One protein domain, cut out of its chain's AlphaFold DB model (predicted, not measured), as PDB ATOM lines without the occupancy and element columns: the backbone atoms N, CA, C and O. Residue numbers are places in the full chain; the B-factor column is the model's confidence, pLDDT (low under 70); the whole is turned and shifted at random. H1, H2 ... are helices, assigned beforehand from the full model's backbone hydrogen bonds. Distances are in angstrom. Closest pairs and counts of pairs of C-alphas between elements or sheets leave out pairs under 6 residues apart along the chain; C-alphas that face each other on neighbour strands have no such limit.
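This is residues 212 to 303 of the 1063 residues of the protein "DEAD/DEAH box helicase" of Synechococcus sp. CBW1002 (UniProt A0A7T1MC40). Helix H3 sits in the middle of a loosely joined set of five helices, with H2 crossing it on one side and the two short helices H4 and H5 on the other side, set at a corner to each other. H1 lies out beyond H2 at one end of the longest axis and runs back opposite to it, while the long link from H3 to H4 lies at the other end. The printed part has 92 residues, with five named helices in the order H1, H2, H3, H4, H5 and no named strand; the class is all helix. The whole is compact, with a radius of gyration of the C-alphas of 12.9 A, and spans 35 by 25 by 24 A.

H3, the longest helix, is residues 254 to 267 and measures 20.0 A from first to last C-alpha; it begins with C-alpha 254 at (37.586, 51.557, -27.454). H2 is residues 229 to 241, 18.5 A long. H1 is residues 213 to 222, 14.3 A long, and its C-alpha 213 is at (46.747, 52.801, -38.490). H4 is residues 282 to 290, 13.9 A long. H5 is residues 294 to 301, 10.4 A long, ending with C-alpha 301 at (29.553, 44.990, -27.630).

H3 and H2 touch and stand about perpendicular, at 76 degrees; their closest C-alphas are those of Tyr 236 and Phe 260, 5.8 A apart. H2 touches H3 with residues 232 to 236 alone, and H3 touches H2 with residues 259 to 264 alone. H3 and H4 are close but not clearly touching, with the C-alphas of Leu 257 and Val 288 closest at 7.5 A; they run opposite ways at a steep tilt of 48 degrees. H3 and H5 are close but not clearly touching, with the C-alphas of Arg 258 and Leu 301 closest at 7.1 A, and they stand about perpendicular, at 83 degrees. H4 and H5 are also close but not clearly touching: the C-alphas of Val 288 and Gln 294 are closest at 6.3 A, and the lines stand about perpendicular, at 75 degrees. H1 and H2 are close but not clearly touching, with the C-alphas of Pro 213 and His 235 closest at 6.4 A; they run opposite ways at a shallow tilt of 21 degrees. H1 is apart from H3, H4 and H5, and H2 is apart from H4 and H5. In H1, H2, H3 and H5 every O i to N i+4 pair is within hydrogen-bond range; in H4, 3 of 5 are.

The two C-alphas farthest apart are those of His 223 and Thr 278, at 37.9 A. The printed part has no cut. The links from H2 to H3, 12 residues, and from H3 to H4, 14 residues, are long; the link from H1 to H2 is short, and that from H4 to H5 is tight. The mean pLDDT of the printed part is 84.6, and residues 242 to 244 and residue 292 are under 70.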
ATOM      1  N   ASN A 212      51.059  54.458 -40.306       88.56
ATOM      2  CA  ASN A 212      50.442  53.422 -39.489       88.56
ATOM      3  C   ASN A 212      48.938  53.685 -39.250       88.56
ATOM      4  O   ASN A 212      48.475  54.818 -39.406       88.56
ATOM      5  N   PRO A 213      48.171  52.671 -38.808       89.25
ATOM      6  CA  PRO A 213      46.747  52.801 -38.490       89.25
ATOM      7  C   PRO A 213      46.375  54.012 -37.629       89.25
ATOM      8  O   PRO A 213      45.412  54.711 -37.936       89.25
ATOM      9  N   LYS A 214      47.140  54.314 -36.569       92.06
ATOM     10  CA  LYS A 214      46.853  55.474 -35.712       92.06
ATOM     11  C   LYS A 214      46.994  56.794 -36.462       92.06
ATOM     12  O   LYS A 214      46.112  57.640 -36.356       92.06
ATOM     13  N   GLN A 215      48.080  56.955 -37.213       90.62
ATOM     14  CA  GLN A 215      48.338  58.156 -38.010       90.62
ATOM     15  C   GLN A 215      47.256  58.367 -39.076       90.62
ATOM     16  O   GLN A 215      46.866  59.500 -39.340       90.62
ATOM     17  N   ARG A 216      46.720  57.282 -39.644       91.69
ATOM     18  CA  ARG A 216      45.606  57.343 -40.598       91.69
ATOM     19  C   ARG A 216      44.318  57.818 -39.922       91.69
ATOM     20  O   ARG A 216      43.677  58.728 -40.440       91.69
ATOM     21  N   LEU A 217      43.990  57.306 -38.730       91.69
ATOM     22  CA  LEU A 217      42.863  57.815 -37.926       91.69
ATOM     23  C   LEU A 217      43.023  59.298 -37.566       91.69
ATOM     24  O   LEU A 217      42.044  60.041 -37.604       91.69
ATOM     25  N   ASP A 218      44.248  59.746 -37.277       89.50
ATOM     26  CA  ASP A 218      44.526  61.160 -37.008       89.50
ATOM     27  C   ASP A 218      44.211  62.056 -38.210       89.50
ATOM     28  O   ASP A 218      43.739  63.175 -38.019       89.50
ATOM     29  N   ILE A 219      44.397  61.581 -39.448       87.94
ATOM     30  CA  ILE A 219      43.985  62.326 -40.649       87.94
ATOM     31  C   ILE A 219      42.465  62.468 -40.707       87.94
ATOM     32  O   ILE A 219      41.967  63.583 -40.882       87.94
ATOM     33  N   TYR A 220      41.727  61.371 -40.527       89.75
ATOM     34  CA  TYR A 220      40.264  61.409 -40.501       89.75
ATOM     35  C   TYR A 220      39.755  62.394 -39.442       89.75
ATOM     36  O   TYR A 220      38.943  63.270 -39.748       89.75
ATOM     37  N   GLN A 221      40.319  62.351 -38.233       86.75
ATOM     38  CA  GLN A 221      39.970  63.269 -37.150       86.75
ATOM     39  C   GLN A 221      40.353  64.728 -37.461       86.75
ATOM     40  O   GLN A 221      39.529  65.628 -37.300       86.75
ATOM     41  N   LYS A 222      41.572  64.977 -37.959       83.44
ATOM     42  CA  LYS A 222      42.094  66.315 -38.312       83.44
ATOM     43  C   LYS A 222      41.239  67.030 -39.361       83.44
ATOM     44  O   LYS A 222      41.191  68.265 -39.382       83.44
ATOM     45  N   HIS A 223      40.597  66.268 -40.241       83.00
ATOM     46  CA  HIS A 223      39.739  66.782 -41.307       83.00
ATOM     47  C   HIS A 223      38.240  66.582 -41.035       83.00
ATOM     48  O   HIS A 223      37.433  66.916 -41.901       83.00
ATOM     49  N   ALA A 224      37.874  66.098 -39.841       83.19
ATOM     50  CA  ALA A 224      36.499  65.814 -39.427       83.19
ATOM     51  C   ALA A 224      35.735  64.900 -40.410       83.19
ATOM     52  O   ALA A 224      34.557  65.111 -40.695       83.19
ATOM     53  N   ILE A 225      36.421  63.888 -40.943       85.69
ATOM     54  CA  ILE A 225      35.867  62.888 -41.859       85.69
ATOM     55  C   ILE A 225      35.559  61.617 -41.050       85.69
ATOM     56  O   ILE A 225      36.436  61.150 -40.320       85.69
ATOM     57  N   PRO A 226      34.350  61.030 -41.154       87.12
ATOM     58  CA  PRO A 226      34.053  59.756 -40.508       87.12
ATOM     59  C   PRO A 226      34.904  58.637 -41.120       87.12
ATOM     60  O   PRO A 226      35.085  58.581 -42.334       87.12
ATOM     61  N   VAL A 227      35.421  57.742 -40.277       92.31
ATOM     62  CA  VAL A 227      36.277  56.637 -40.729       92.31
ATOM     63  C   VAL A 227      35.417  55.599 -41.464       92.31
ATOM     64  O   VAL A 227      34.490  55.064 -40.851       92.31
ATOM     65  N   PRO A 228      35.687  55.309 -42.748       91.94
ATOM     66  CA  PRO A 228      34.874  54.392 -43.542       91.94
ATOM     67  C   PRO A 228      35.152  52.923 -43.194       91.94
ATOM     68  O   PRO A 228      36.247  52.571 -42.753       91.94
ATOM     69  N   ASP A 229      34.181  52.039 -43.443       90.06
ATOM     70  CA  ASP A 229      34.301  50.606 -43.126       90.06
ATOM     71  C   ASP A 229      35.478  49.918 -43.832       90.06
ATOM     72  O   ASP A 229      36.165  49.108 -43.209       90.06
ATOM     73  N   ASN A 230      35.786  50.321 -45.070       90.69
ATOM     74  CA  ASN A 230      36.931  49.810 -45.831       90.69
ATOM     75  C   ASN A 230      38.283  50.131 -45.161       90.69
ATOM     76  O   ASN A 230      39.261  49.407 -45.350       90.69
ATOM     77  N   GLU A 231      38.373  51.220 -44.388       93.69
ATOM     78  CA  GLU A 231      39.580  51.553 -43.619       93.69
ATOM     79  C   GLU A 231      39.726  50.620 -42.407       93.69
ATOM     80  O   GLU A 231      40.817  50.139 -42.103       93.69
ATOM     81  N   TRP A 232      38.615  50.298 -41.744       93.75
ATOM     82  CA  TRP A 232      38.610  49.344 -40.636       93.75
ATOM     83  C   TRP A 232      38.882  47.905 -41.089       93.75
ATOM     84  O   TRP A 232      39.525  47.155 -40.351       93.75
ATOM     85  N   ASP A 233      38.449  47.527 -42.294       92.06
ATOM     86  CA  ASP A 233      38.807  46.250 -42.924       92.06
ATOM     87  C   ASP A 233      40.322  46.156 -43.153       92.06
ATOM     88  O   ASP A 233      40.950  45.171 -42.759       92.06
ATOM     89  N   LEU A 234      40.937  47.227 -43.669       89.50
ATOM     90  CA  LEU A 234      42.391  47.319 -43.835       89.50
ATOM     91  C   LEU A 234      43.130  47.192 -42.491       89.50
ATOM     92  O   LEU A 234      44.116  46.460 -42.374       89.50
ATOM     93  N   HIS A 235      42.642  47.867 -41.446       91.75
ATOM     94  CA  HIS A 235      43.211  47.746 -40.102       91.75
ATOM     95  C   HIS A 235      43.111  46.312 -39.570       91.75
ATOM     96  O   HIS A 235      44.073  45.807 -38.987       91.75
ATOM     97  N   TYR A 236      41.973  45.643 -39.779       91.69
ATOM     98  CA  TYR A 236      41.776  44.252 -39.380       91.69
ATOM     99  C   TYR A 236      42.782  43.313 -40.062       91.69
ATOM    100  O   TYR A 236      43.426  42.510 -39.378       91.69
ATOM    101  N   GLU A 237      42.987  43.453 -41.374       88.25
ATOM    102  CA  GLU A 237      43.981  42.673 -42.122       88.25
ATOM    103  C   GLU A 237      45.404  42.895 -41.599       88.25
ATOM    104  O   GLU A 237      46.135  41.932 -41.357       88.25
ATOM    105  N   TRP A 238      45.799  44.148 -41.354       88.69
ATOM    106  CA  TRP A 238      47.118  44.469 -40.806       88.69
ATOM    107  C   TRP A 238      47.359  43.871 -39.419       88.69
ATOM    108  O   TRP A 238      48.463  43.388 -39.144       88.69
ATOM    109  N   ILE A 239      46.342  43.874 -38.552       88.19
ATOM    110  CA  ILE A 239      46.433  43.296 -37.206       88.19
ATOM    111  C   ILE A 239      46.572  41.771 -37.282       88.19
ATOM    112  O   ILE A 239      47.391  41.196 -36.561       88.19
ATOM    113  N   CYS A 240      45.810  41.114 -38.159       84.44
ATOM    114  CA  CYS A 240      45.866  39.663 -38.342       84.44
ATOM    115  C   CYS A 240      47.189  39.209 -38.979       84.44
ATOM    116  O   CYS A 240      47.781  38.232 -38.523       84.44
ATOM    117  N   ASN A 241      47.704  39.958 -39.957       82.06
ATOM    118  CA  ASN A 241      48.936  39.625 -40.680       82.06
ATOM    119  C   ASN A 241      50.214  40.170 -40.011       82.06
ATOM    120  O   ASN A 241      51.314  39.964 -40.524       82.06
ATOM    121  N   SER A 242      50.095  40.873 -38.875       69.19
ATOM    122  CA  SER A 242      51.207  41.494 -38.125       69.19
ATOM    123  C   SER A 242      52.148  42.352 -38.987       69.19
ATOM    124  O   SER A 242      53.341  42.453 -38.704       69.19
ATOM    125  N   SER A 243      51.627  42.956 -40.056       60.94
ATOM    126  CA  SER A 243      52.452  43.537 -41.123       60.94
ATOM    127  C   SER A 243      52.933  44.963 -40.834       60.94
ATOM    128  O   SER A 243      53.848  45.433 -41.503       60.94
ATOM    129  N   PHE A 244      52.343  45.650 -39.846       64.69
ATOM    130  CA  PHE A 244      52.648  47.044 -39.503       64.69
ATOM    131  C   PHE A 244      52.623  47.297 -37.986       64.69
ATOM    132  O   PHE A 244      51.936  46.616 -37.221       64.69
ATOM    133  N   SER A 245      53.374  48.309 -37.537       76.06
ATOM    134  CA  SER A 245      53.206  48.885 -36.195       76.06
ATOM    135  C   SER A 245      51.886  49.652 -36.144       76.06
ATOM    136  O   SER A 245      51.610  50.403 -37.067       76.06
ATOM    137  N   MET A 246      51.080  49.505 -35.087       81.69
ATOM    138  CA  MET A 246      49.765  50.170 -34.987       81.69
ATOM    139  C   MET A 246      49.854  51.669 -34.657       81.69
ATOM    140  O   MET A 246      48.888  52.399 -34.859       81.69
ATOM    141  N   GLY A 247      51.009  52.122 -34.156       74.25
ATOM    142  CA  GLY A 247      51.206  53.470 -33.616       74.25
ATOM    143  C   GLY A 247      50.824  53.593 -32.134       74.25
ATOM    144  O   GLY A 247      50.013  52.827 -31.601       74.25
ATOM    145  N   ASN A 248      51.440  54.554 -31.440       72.94
ATOM    146  CA  ASN A 248      51.189  54.794 -30.017       72.94
ATOM    147  C   ASN A 248      49.729  55.207 -29.786       72.94
ATOM    148  O   ASN A 248      49.177  56.015 -30.524       72.94
ATOM    149  N   CYS A 249      49.112  54.683 -28.727       79.31
ATOM    150  CA  CYS A 249      47.732  54.985 -28.328       79.31
ATOM    151  C   CYS A 249      46.605  54.493 -29.263       79.31
ATOM    152  O   CYS A 249      45.455  54.748 -28.931       79.31
ATOM    153  N   TYR A 250      46.876  53.740 -30.341       87.94
ATOM    154  CA  TYR A 250      45.823  53.135 -31.190       87.94
ATOM    155  C   TYR A 250      44.779  52.366 -30.370       87.94
ATOM    156  O   TYR A 250      43.582  52.572 -30.493       87.94
ATOM    157  N   TRP A 251      45.255  51.531 -29.450       88.06
ATOM    158  CA  TRP A 251      44.406  50.677 -28.626       88.06
ATOM    159  C   TRP A 251      43.803  51.365 -27.399       88.06
ATOM    160  O   TRP A 251      43.094  50.707 -26.649       88.06
ATOM    161  N   LYS A 252      44.080  52.656 -27.165       84.88
ATOM    162  CA  LYS A 252      43.422  53.408 -26.083       84.88
ATOM    163  C   LYS A 252      41.988  53.790 -26.443       84.88
ATOM    164  O   LYS A 252      41.179  53.991 -25.545       84.88
ATOM    165  N   ASP A 253      41.682  53.886 -27.734       86.00
ATOM    166  CA  ASP A 253      40.328  54.120 -28.211       86.00
ATOM    167  C   ASP A 253      39.549  52.796 -28.248       86.00
ATOM    168  O   ASP A 253      39.937  51.839 -28.928       86.00
ATOM    169  N   PHE A 254      38.442  52.739 -27.504       88.25
ATOM    170  CA  PHE A 254      37.586  51.557 -27.454       88.25
ATOM    171  C   PHE A 254      36.981  51.227 -28.825       88.25
ATOM    172  O   PHE A 254      36.754  50.051 -29.114       88.25
ATOM    173  N   GLU A 255      36.774  52.222 -29.693       90.25
ATOM    174  CA  GLU A 255      36.228  52.004 -31.033       90.25
ATOM    175  C   GLU A 255      37.174  51.147 -31.890       90.25
ATOM    176  O   GLU A 255      36.735  50.224 -32.575       90.25
ATOM    177  N   CYS A 256      38.490  51.338 -31.754       91.31
ATOM    178  CA  CYS A 256      39.491  50.511 -32.433       91.31
ATOM    179  C   CYS A 256      39.409  49.036 -32.002       91.31
ATOM    180  O   CYS A 256      39.508  48.126 -32.832       91.31
ATOM    181  N   LEU A 257      39.202  48.783 -30.704       90.75
ATOM    182  CA  LEU A 257      39.016  47.429 -30.176       90.75
ATOM    183  C   LEU A 257      37.684  46.822 -30.630       90.75
ATOM    184  O   LEU A 257      37.633  45.650 -31.014       90.75
ATOM    185  N   ARG A 258      36.614  47.618 -30.615       92.50
ATOM    186  CA  ARG A 258      35.281  47.233 -31.081       92.50
ATOM    187  C   ARG A 258      35.302  46.783 -32.539       92.50
ATOM    188  O   ARG A 258      34.855  45.672 -32.829       92.50
ATOM    189  N   GLN A 259      35.833  47.612 -33.437       93.69
ATOM    190  CA  GLN A 259      35.841  47.342 -34.877       93.69
ATOM    191  C   GLN A 259      36.661  46.090 -35.216       93.69
ATOM    192  O   GLN A 259      36.252  45.304 -36.074       93.69
ATOM    193  N   PHE A 260      37.757  45.842 -34.486       93.44
ATOM    194  CA  PHE A 260      38.518  44.600 -34.603       93.44
ATOM    195  C   PHE A 260      37.708  43.376 -34.150       93.44
ATOM    196  O   PHE A 260      37.618  42.395 -34.882       93.44
ATOM    197  N   LEU A 261      37.114  43.409 -32.949       92.12
ATOM    198  CA  LEU A 261      36.423  42.247 -32.377       92.12
ATOM    199  C   LEU A 261      35.195  41.826 -33.191       92.12
ATOM    200  O   LEU A 261      34.967  40.628 -33.345       92.12
ATOM    201  N   LEU A 262      34.438  42.784 -33.733       92.06
ATOM    202  CA  LEU A 262      33.280  42.505 -34.587       92.06
ATOM    203  C   LEU A 262      33.692  41.826 -35.902       92.06
ATOM    204  O   LEU A 262      33.129  40.792 -36.263       92.06
ATOM    205  N   ARG A 263      34.729  42.347 -36.572       92.88
ATOM    206  CA  ARG A 263      35.283  41.751 -37.802       92.88
ATOM    207  C   ARG A 263      35.887  40.375 -37.547       92.88
ATOM    208  O   ARG A 263      35.664  39.445 -38.317       92.88
ATOM    209  N   HIS A 264      36.577  40.210 -36.423       92.88
ATOM    210  CA  HIS A 264      37.168  38.933 -36.043       92.88
ATOM    211  C   HIS A 264      36.111  37.871 -35.708       92.88
ATOM    212  O   HIS A 264      36.241  36.719 -36.113       92.88
ATOM    213  N   ALA A 265      35.037  38.247 -35.008       88.44
ATOM    214  CA  ALA A 265      33.917  37.353 -34.720       88.44
ATOM    215  C   ALA A 265      33.211  36.890 -36.006       88.44
ATOM    216  O   ALA A 265      32.902  35.705 -36.150       88.44
ATOM    217  N   ALA A 266      33.010  37.805 -36.960       88.75
ATOM    218  CA  ALA A 266      32.464  37.485 -38.276       88.75
ATOM    219  C   ALA A 266      33.388  36.546 -39.073       88.75
ATOM    220  O   ALA A 266      32.920  35.539 -39.599       88.75
ATOM    221  N   ALA A 267      34.699  36.812 -39.090       88.62
ATOM    222  CA  ALA A 267      35.688  35.973 -39.773       88.62
ATOM    223  C   ALA A 267      35.780  34.547 -39.195       88.62
ATOM    224  O   ALA A 267      36.041  33.598 -39.929       88.62
ATOM    225  N   LEU A 268      35.524  34.378 -37.894       85.94
ATOM    226  CA  LEU A 268      35.454  33.070 -37.230       85.94
ATOM    227  C   LEU A 268      34.111  32.340 -37.444       85.94
ATOM    228  O   LEU A 268      33.914  31.264 -36.881       85.94
ATOM    229  N   GLY A 269      33.174  32.911 -38.211       83.75
ATOM    230  CA  GLY A 269      31.855  32.323 -38.477       83.75
ATOM    231  C   GLY A 269      30.853  32.452 -37.322       83.75
ATOM    232  O   GLY A 269      29.784  31.843 -37.354       83.75
ATOM    233  N   HIS A 270      31.168  33.251 -36.298       84.38
ATOM    234  CA  HIS A 270      30.342  33.434 -35.103       84.38
ATOM    235  C   HIS A 270      30.129  34.927 -34.787       84.38
ATOM    236  O   HIS A 270      30.567  35.400 -33.738       84.38
ATOM    237  N   PRO A 271      29.424  35.683 -35.652       86.25
ATOM    238  CA  PRO A 271      29.342  37.149 -35.578       86.25
ATOM    239  C   PRO A 271      28.667  37.679 -34.306       86.25
ATOM    240  O   PRO A 271      28.886  38.819 -33.915       86.25
ATOM    241  N   THR A 272      27.857  36.858 -33.637       85.25
ATOM    242  CA  THR A 272      27.133  37.232 -32.415       85.25
ATOM    243  C   THR A 272      27.830  36.773 -31.136       85.25
ATOM    244  O   THR A 272      27.267  36.918 -30.051       85.25
ATOM    245  N   ALA A 273      29.020  36.172 -31.222       84.19
ATOM    246  CA  ALA A 273      29.705  35.593 -30.074       84.19
ATOM    247  C   ALA A 273      31.119  36.164 -29.905       84.19
ATOM    248  O   ALA A 273      31.843  36.383 -30.869       84.19
ATOM    249  N   MET A 274      31.520  36.387 -28.652       87.69
ATOM    250  CA  MET A 274      32.839  36.924 -28.320       87.69
ATOM    251  C   MET A 274      33.931  35.928 -28.747       87.69
ATOM    252  O   MET A 274      33.856  34.767 -28.327       87.69
ATOM    253  N   PRO A 275      34.953  36.349 -29.520       86.94
ATOM    254  CA  PRO A 275      36.070  35.482 -29.881       86.94
ATOM    255  C   PRO A 275      36.780  34.908 -28.647       86.94
ATOM    256  O   PRO A 275      37.000  35.606 -27.651       86.94
ATOM    257  N   LYS A 276      37.162  33.628 -28.711       81.94
ATOM    258  CA  LYS A 276      37.883  32.956 -27.620       81.94
ATOM    259  C   LYS A 276      39.273  33.573 -27.449       81.94
ATOM    260  O   LYS A 276      39.899  34.013 -28.406       81.94
ATOM    261  N   GLN A 277      39.809  33.566 -26.227       72.81
ATOM    262  CA  GLN A 277      41.147  34.121 -25.968       72.81
ATOM    263  C   GLN A 277      42.252  33.448 -26.804       72.81
ATOM    264  O   GLN A 277      43.224  34.104 -27.160       72.81
ATOM    265  N   THR A 278      42.083  32.170 -27.155       74.38
ATOM    266  CA  THR A 278      43.006  31.420 -28.022       74.38
ATOM    267  C   THR A 278      42.875  31.730 -29.504       74.38
ATOM    268  O   THR A 278      43.814  31.451 -30.242       74.38
ATOM    269  N   SER A 279      41.745  32.282 -29.955       79.69
ATOM    270  CA  SER A 279      41.569  32.671 -31.357       79.69
ATOM    271  C   SER A 279      42.065  34.092 -31.631       79.69
ATOM    272  O   SER A 279      42.352  34.420 -32.774       79.69
ATOM    273  N   LEU A 280      42.198  34.927 -30.592       82.94
ATOM    274  CA  LEU A 280      42.717  36.287 -30.719       82.94
ATOM    275  C   LEU A 280      44.237  36.292 -30.963       82.94
ATOM    276  O   LEU A 280      44.971  35.548 -30.305       82.94
ATOM    277  N   PRO A 281      44.758  37.212 -31.799       82.31
ATOM    278  CA  PRO A 281      46.190  37.482 -31.853       82.31
ATOM    279  C   PRO A 281      46.740  37.822 -30.460       82.31
ATOM    280  O   PRO A 281      46.121  38.584 -29.710       82.31
ATOM    281  N   ARG A 282      47.933  37.305 -30.116       70.56
ATOM    282  CA  ARG A 282      48.534  37.419 -28.764       70.56
ATOM    283  C   ARG A 282      48.503  38.841 -28.189       70.56
ATOM    284  O   ARG A 282      48.271  39.015 -26.997       70.56
ATOM    285  N   ARG A 283      48.722  39.859 -29.031       72.62
ATOM    286  CA  ARG A 283      48.717  41.276 -28.627       72.62
ATOM    287  C   ARG A 283      47.315  41.775 -28.259       72.62
ATOM    288  O   ARG A 283      47.166  42.445 -27.242       72.62
ATOM    289  N   VAL A 284      46.290  41.397 -29.025       81.31
ATOM    290  CA  VAL A 284      44.897  41.834 -28.816       81.31
ATOM    291  C   VAL A 284      44.294  41.214 -27.557       81.31
ATOM    292  O   VAL A 284      43.549  41.877 -26.842       81.31
ATOM    293  N   GLY A 285      44.669  39.975 -27.223       76.75
ATOM    294  CA  GLY A 285      44.196  39.316 -26.002       76.75
ATOM    295  C   GLY A 285      44.490  40.108 -24.719       76.75
ATOM    296  O   GLY A 285      43.650  40.135 -23.822       76.75
ATOM    297  N   ARG A 286      45.644  40.789 -24.653       77.56
ATOM    298  CA  ARG A 286      46.007  41.679 -23.537       77.56
ATOM    299  C   ARG A 286      45.218  42.987 -23.573       77.56
ATOM    300  O   ARG A 286      44.693  43.393 -22.550       77.56
ATOM    301  N   ILE A 287      45.046  43.576 -24.754       83.00
ATOM    302  CA  ILE A 287      44.288  44.825 -24.941       83.00
ATOM    303  C   ILE A 287      42.833  44.676 -24.474       83.00
ATOM    304  O   ILE A 287      42.285  45.567 -23.841       83.00
ATOM    305  N   VAL A 288      42.205  43.520 -24.708       83.44
ATOM    306  CA  VAL A 288      40.848  43.241 -24.199       83.44
ATOM    307  C   VAL A 288      40.777  43.297 -22.662       83.44
ATOM    308  O   VAL A 288      39.728  43.624 -22.104       83.44
ATOM    309  N   GLN A 289      41.869  42.985 -21.957       77.88
ATOM    310  CA  GLN A 289      41.917  43.058 -20.493       77.88
ATOM    311  C   GLN A 289      41.947  44.505 -19.998       77.88
ATOM    312  O   GLN A 289      41.289  44.791 -18.998       77.88
ATOM    313  N   ASP A 290      42.596  45.410 -20.735       80.25
ATOM    314  CA  ASP A 290      42.691  46.834 -20.391       80.25
ATOM    315  C   ASP A 290      41.302  47.510 -20.329       80.25
ATOM    316  O   ASP A 290      41.098  48.447 -19.561       80.25
ATOM    317  N   PHE A 291      40.302  46.977 -21.046       79.81
ATOM    318  CA  PHE A 291      38.908  47.455 -21.026       79.81
ATOM    319  C   PHE A 291      37.974  46.660 -20.087       79.81
ATOM    320  O   PHE A 291      36.752  46.832 -20.104       79.81
ATOM    321  N   GLY A 292      38.536  45.820 -19.209       68.50
ATOM    322  CA  GLY A 292      37.830  45.182 -18.092       68.50
ATOM    323  C   GLY A 292      37.395  43.729 -18.310       68.50
ATOM    324  O   GLY A 292      36.441  43.272 -17.678       68.50
ATOM    325  N   GLY A 293      38.114  42.988 -19.156       74.94
ATOM    326  CA  GLY A 293      37.994  41.534 -19.305       74.94
ATOM    327  C   GLY A 293      36.945  41.080 -20.327       74.94
ATOM    328  O   GLY A 293      35.991  41.792 -20.636       74.94
ATOM    329  N   GLN A 294      37.105  39.861 -20.864       76.88
ATOM    330  CA  GLN A 294      36.310  39.381 -22.009       76.88
ATOM    331  C   GLN A 294      34.795  39.357 -21.758       76.88
ATOM    332  O   GLN A 294      34.030  39.600 -22.685       76.88
ATOM    333  N   SER A 295      34.348  39.092 -20.528       76.81
ATOM    334  CA  SER A 295      32.922  39.088 -20.179       76.81
ATOM    335  C   SER A 295      32.315  40.494 -20.176       76.81
ATOM    336  O   SER A 295      31.190  40.679 -20.645       76.81
ATOM    337  N   LYS A 296      33.060  41.493 -19.686       82.69
ATOM    338  CA  LYS A 296      32.643  42.900 -19.687       82.69
ATOM    339  C   LYS A 296      32.626  43.446 -21.108       82.69
ATOM    340  O   LYS A 296      31.620  44.008 -21.522       82.69
ATOM    341  N   VAL A 297      33.692  43.201 -21.870       85.50
ATOM    342  CA  VAL A 297      33.804  43.645 -23.267       85.50
ATOM    343  C   VAL A 297      32.717  43.007 -24.139       85.50
ATOM    344  O   VAL A 297      32.080  43.711 -24.917       85.50
ATOM    345  N   ALA A 298      32.418  41.717 -23.954       84.69
ATOM    346  CA  ALA A 298      31.315  41.054 -24.652       84.69
ATOM    347  C   ALA A 298      29.961  41.734 -24.379       84.69
ATOM    348  O   ALA A 298      29.204  41.986 -25.312       84.69
ATOM    349  N   ARG A 299      29.686  42.107 -23.121       84.50
ATOM    350  CA  ARG A 299      28.458  42.824 -22.741       84.50
ATOM    351  C   ARG A 299      28.374  44.204 -23.394       84.50
ATOM    352  O   ARG A 299      27.321  44.546 -23.918       84.50
ATOM    353  N   THR A 300      29.468  44.966 -23.394       86.62
ATOM    354  CA  THR A 300      29.528  46.303 -24.009       86.62
ATOM    355  C   THR A 300      29.285  46.259 -25.520       86.62
ATOM    356  O   THR A 300      28.705  47.184 -26.076       86.62
ATOM    357  N   LEU A 301      29.701  45.176 -26.183       85.25
ATOM    358  CA  LEU A 301      29.553  44.990 -27.630       85.25
ATOM    359  C   LEU A 301      28.271  44.251 -28.042       85.25
ATOM    360  O   LEU A 301      28.035  44.077 -29.233       85.25
ATOM    361  N   GLY A 302      27.461  43.783 -27.085       82.06
ATOM    362  CA  GLY A 302      26.286  42.952 -27.372       82.06
ATOM    363  C   GLY A 302      26.619  41.542 -27.885       82.06
ATOM    364  O   GLY A 302      25.770  40.892 -28.490       82.06
ATOM    365  N   LEU A 303      27.839  41.051 -27.649       84.50
ATOM    366  CA  LEU A 303      28.291  39.715 -28.045       84.50
ATOM    367  C   LEU A 303      28.033  38.686 -26.934       84.50
ATOM    368  O   LEU A 303      28.186  38.960 -25.742       84.50
TER     369      LEU A 303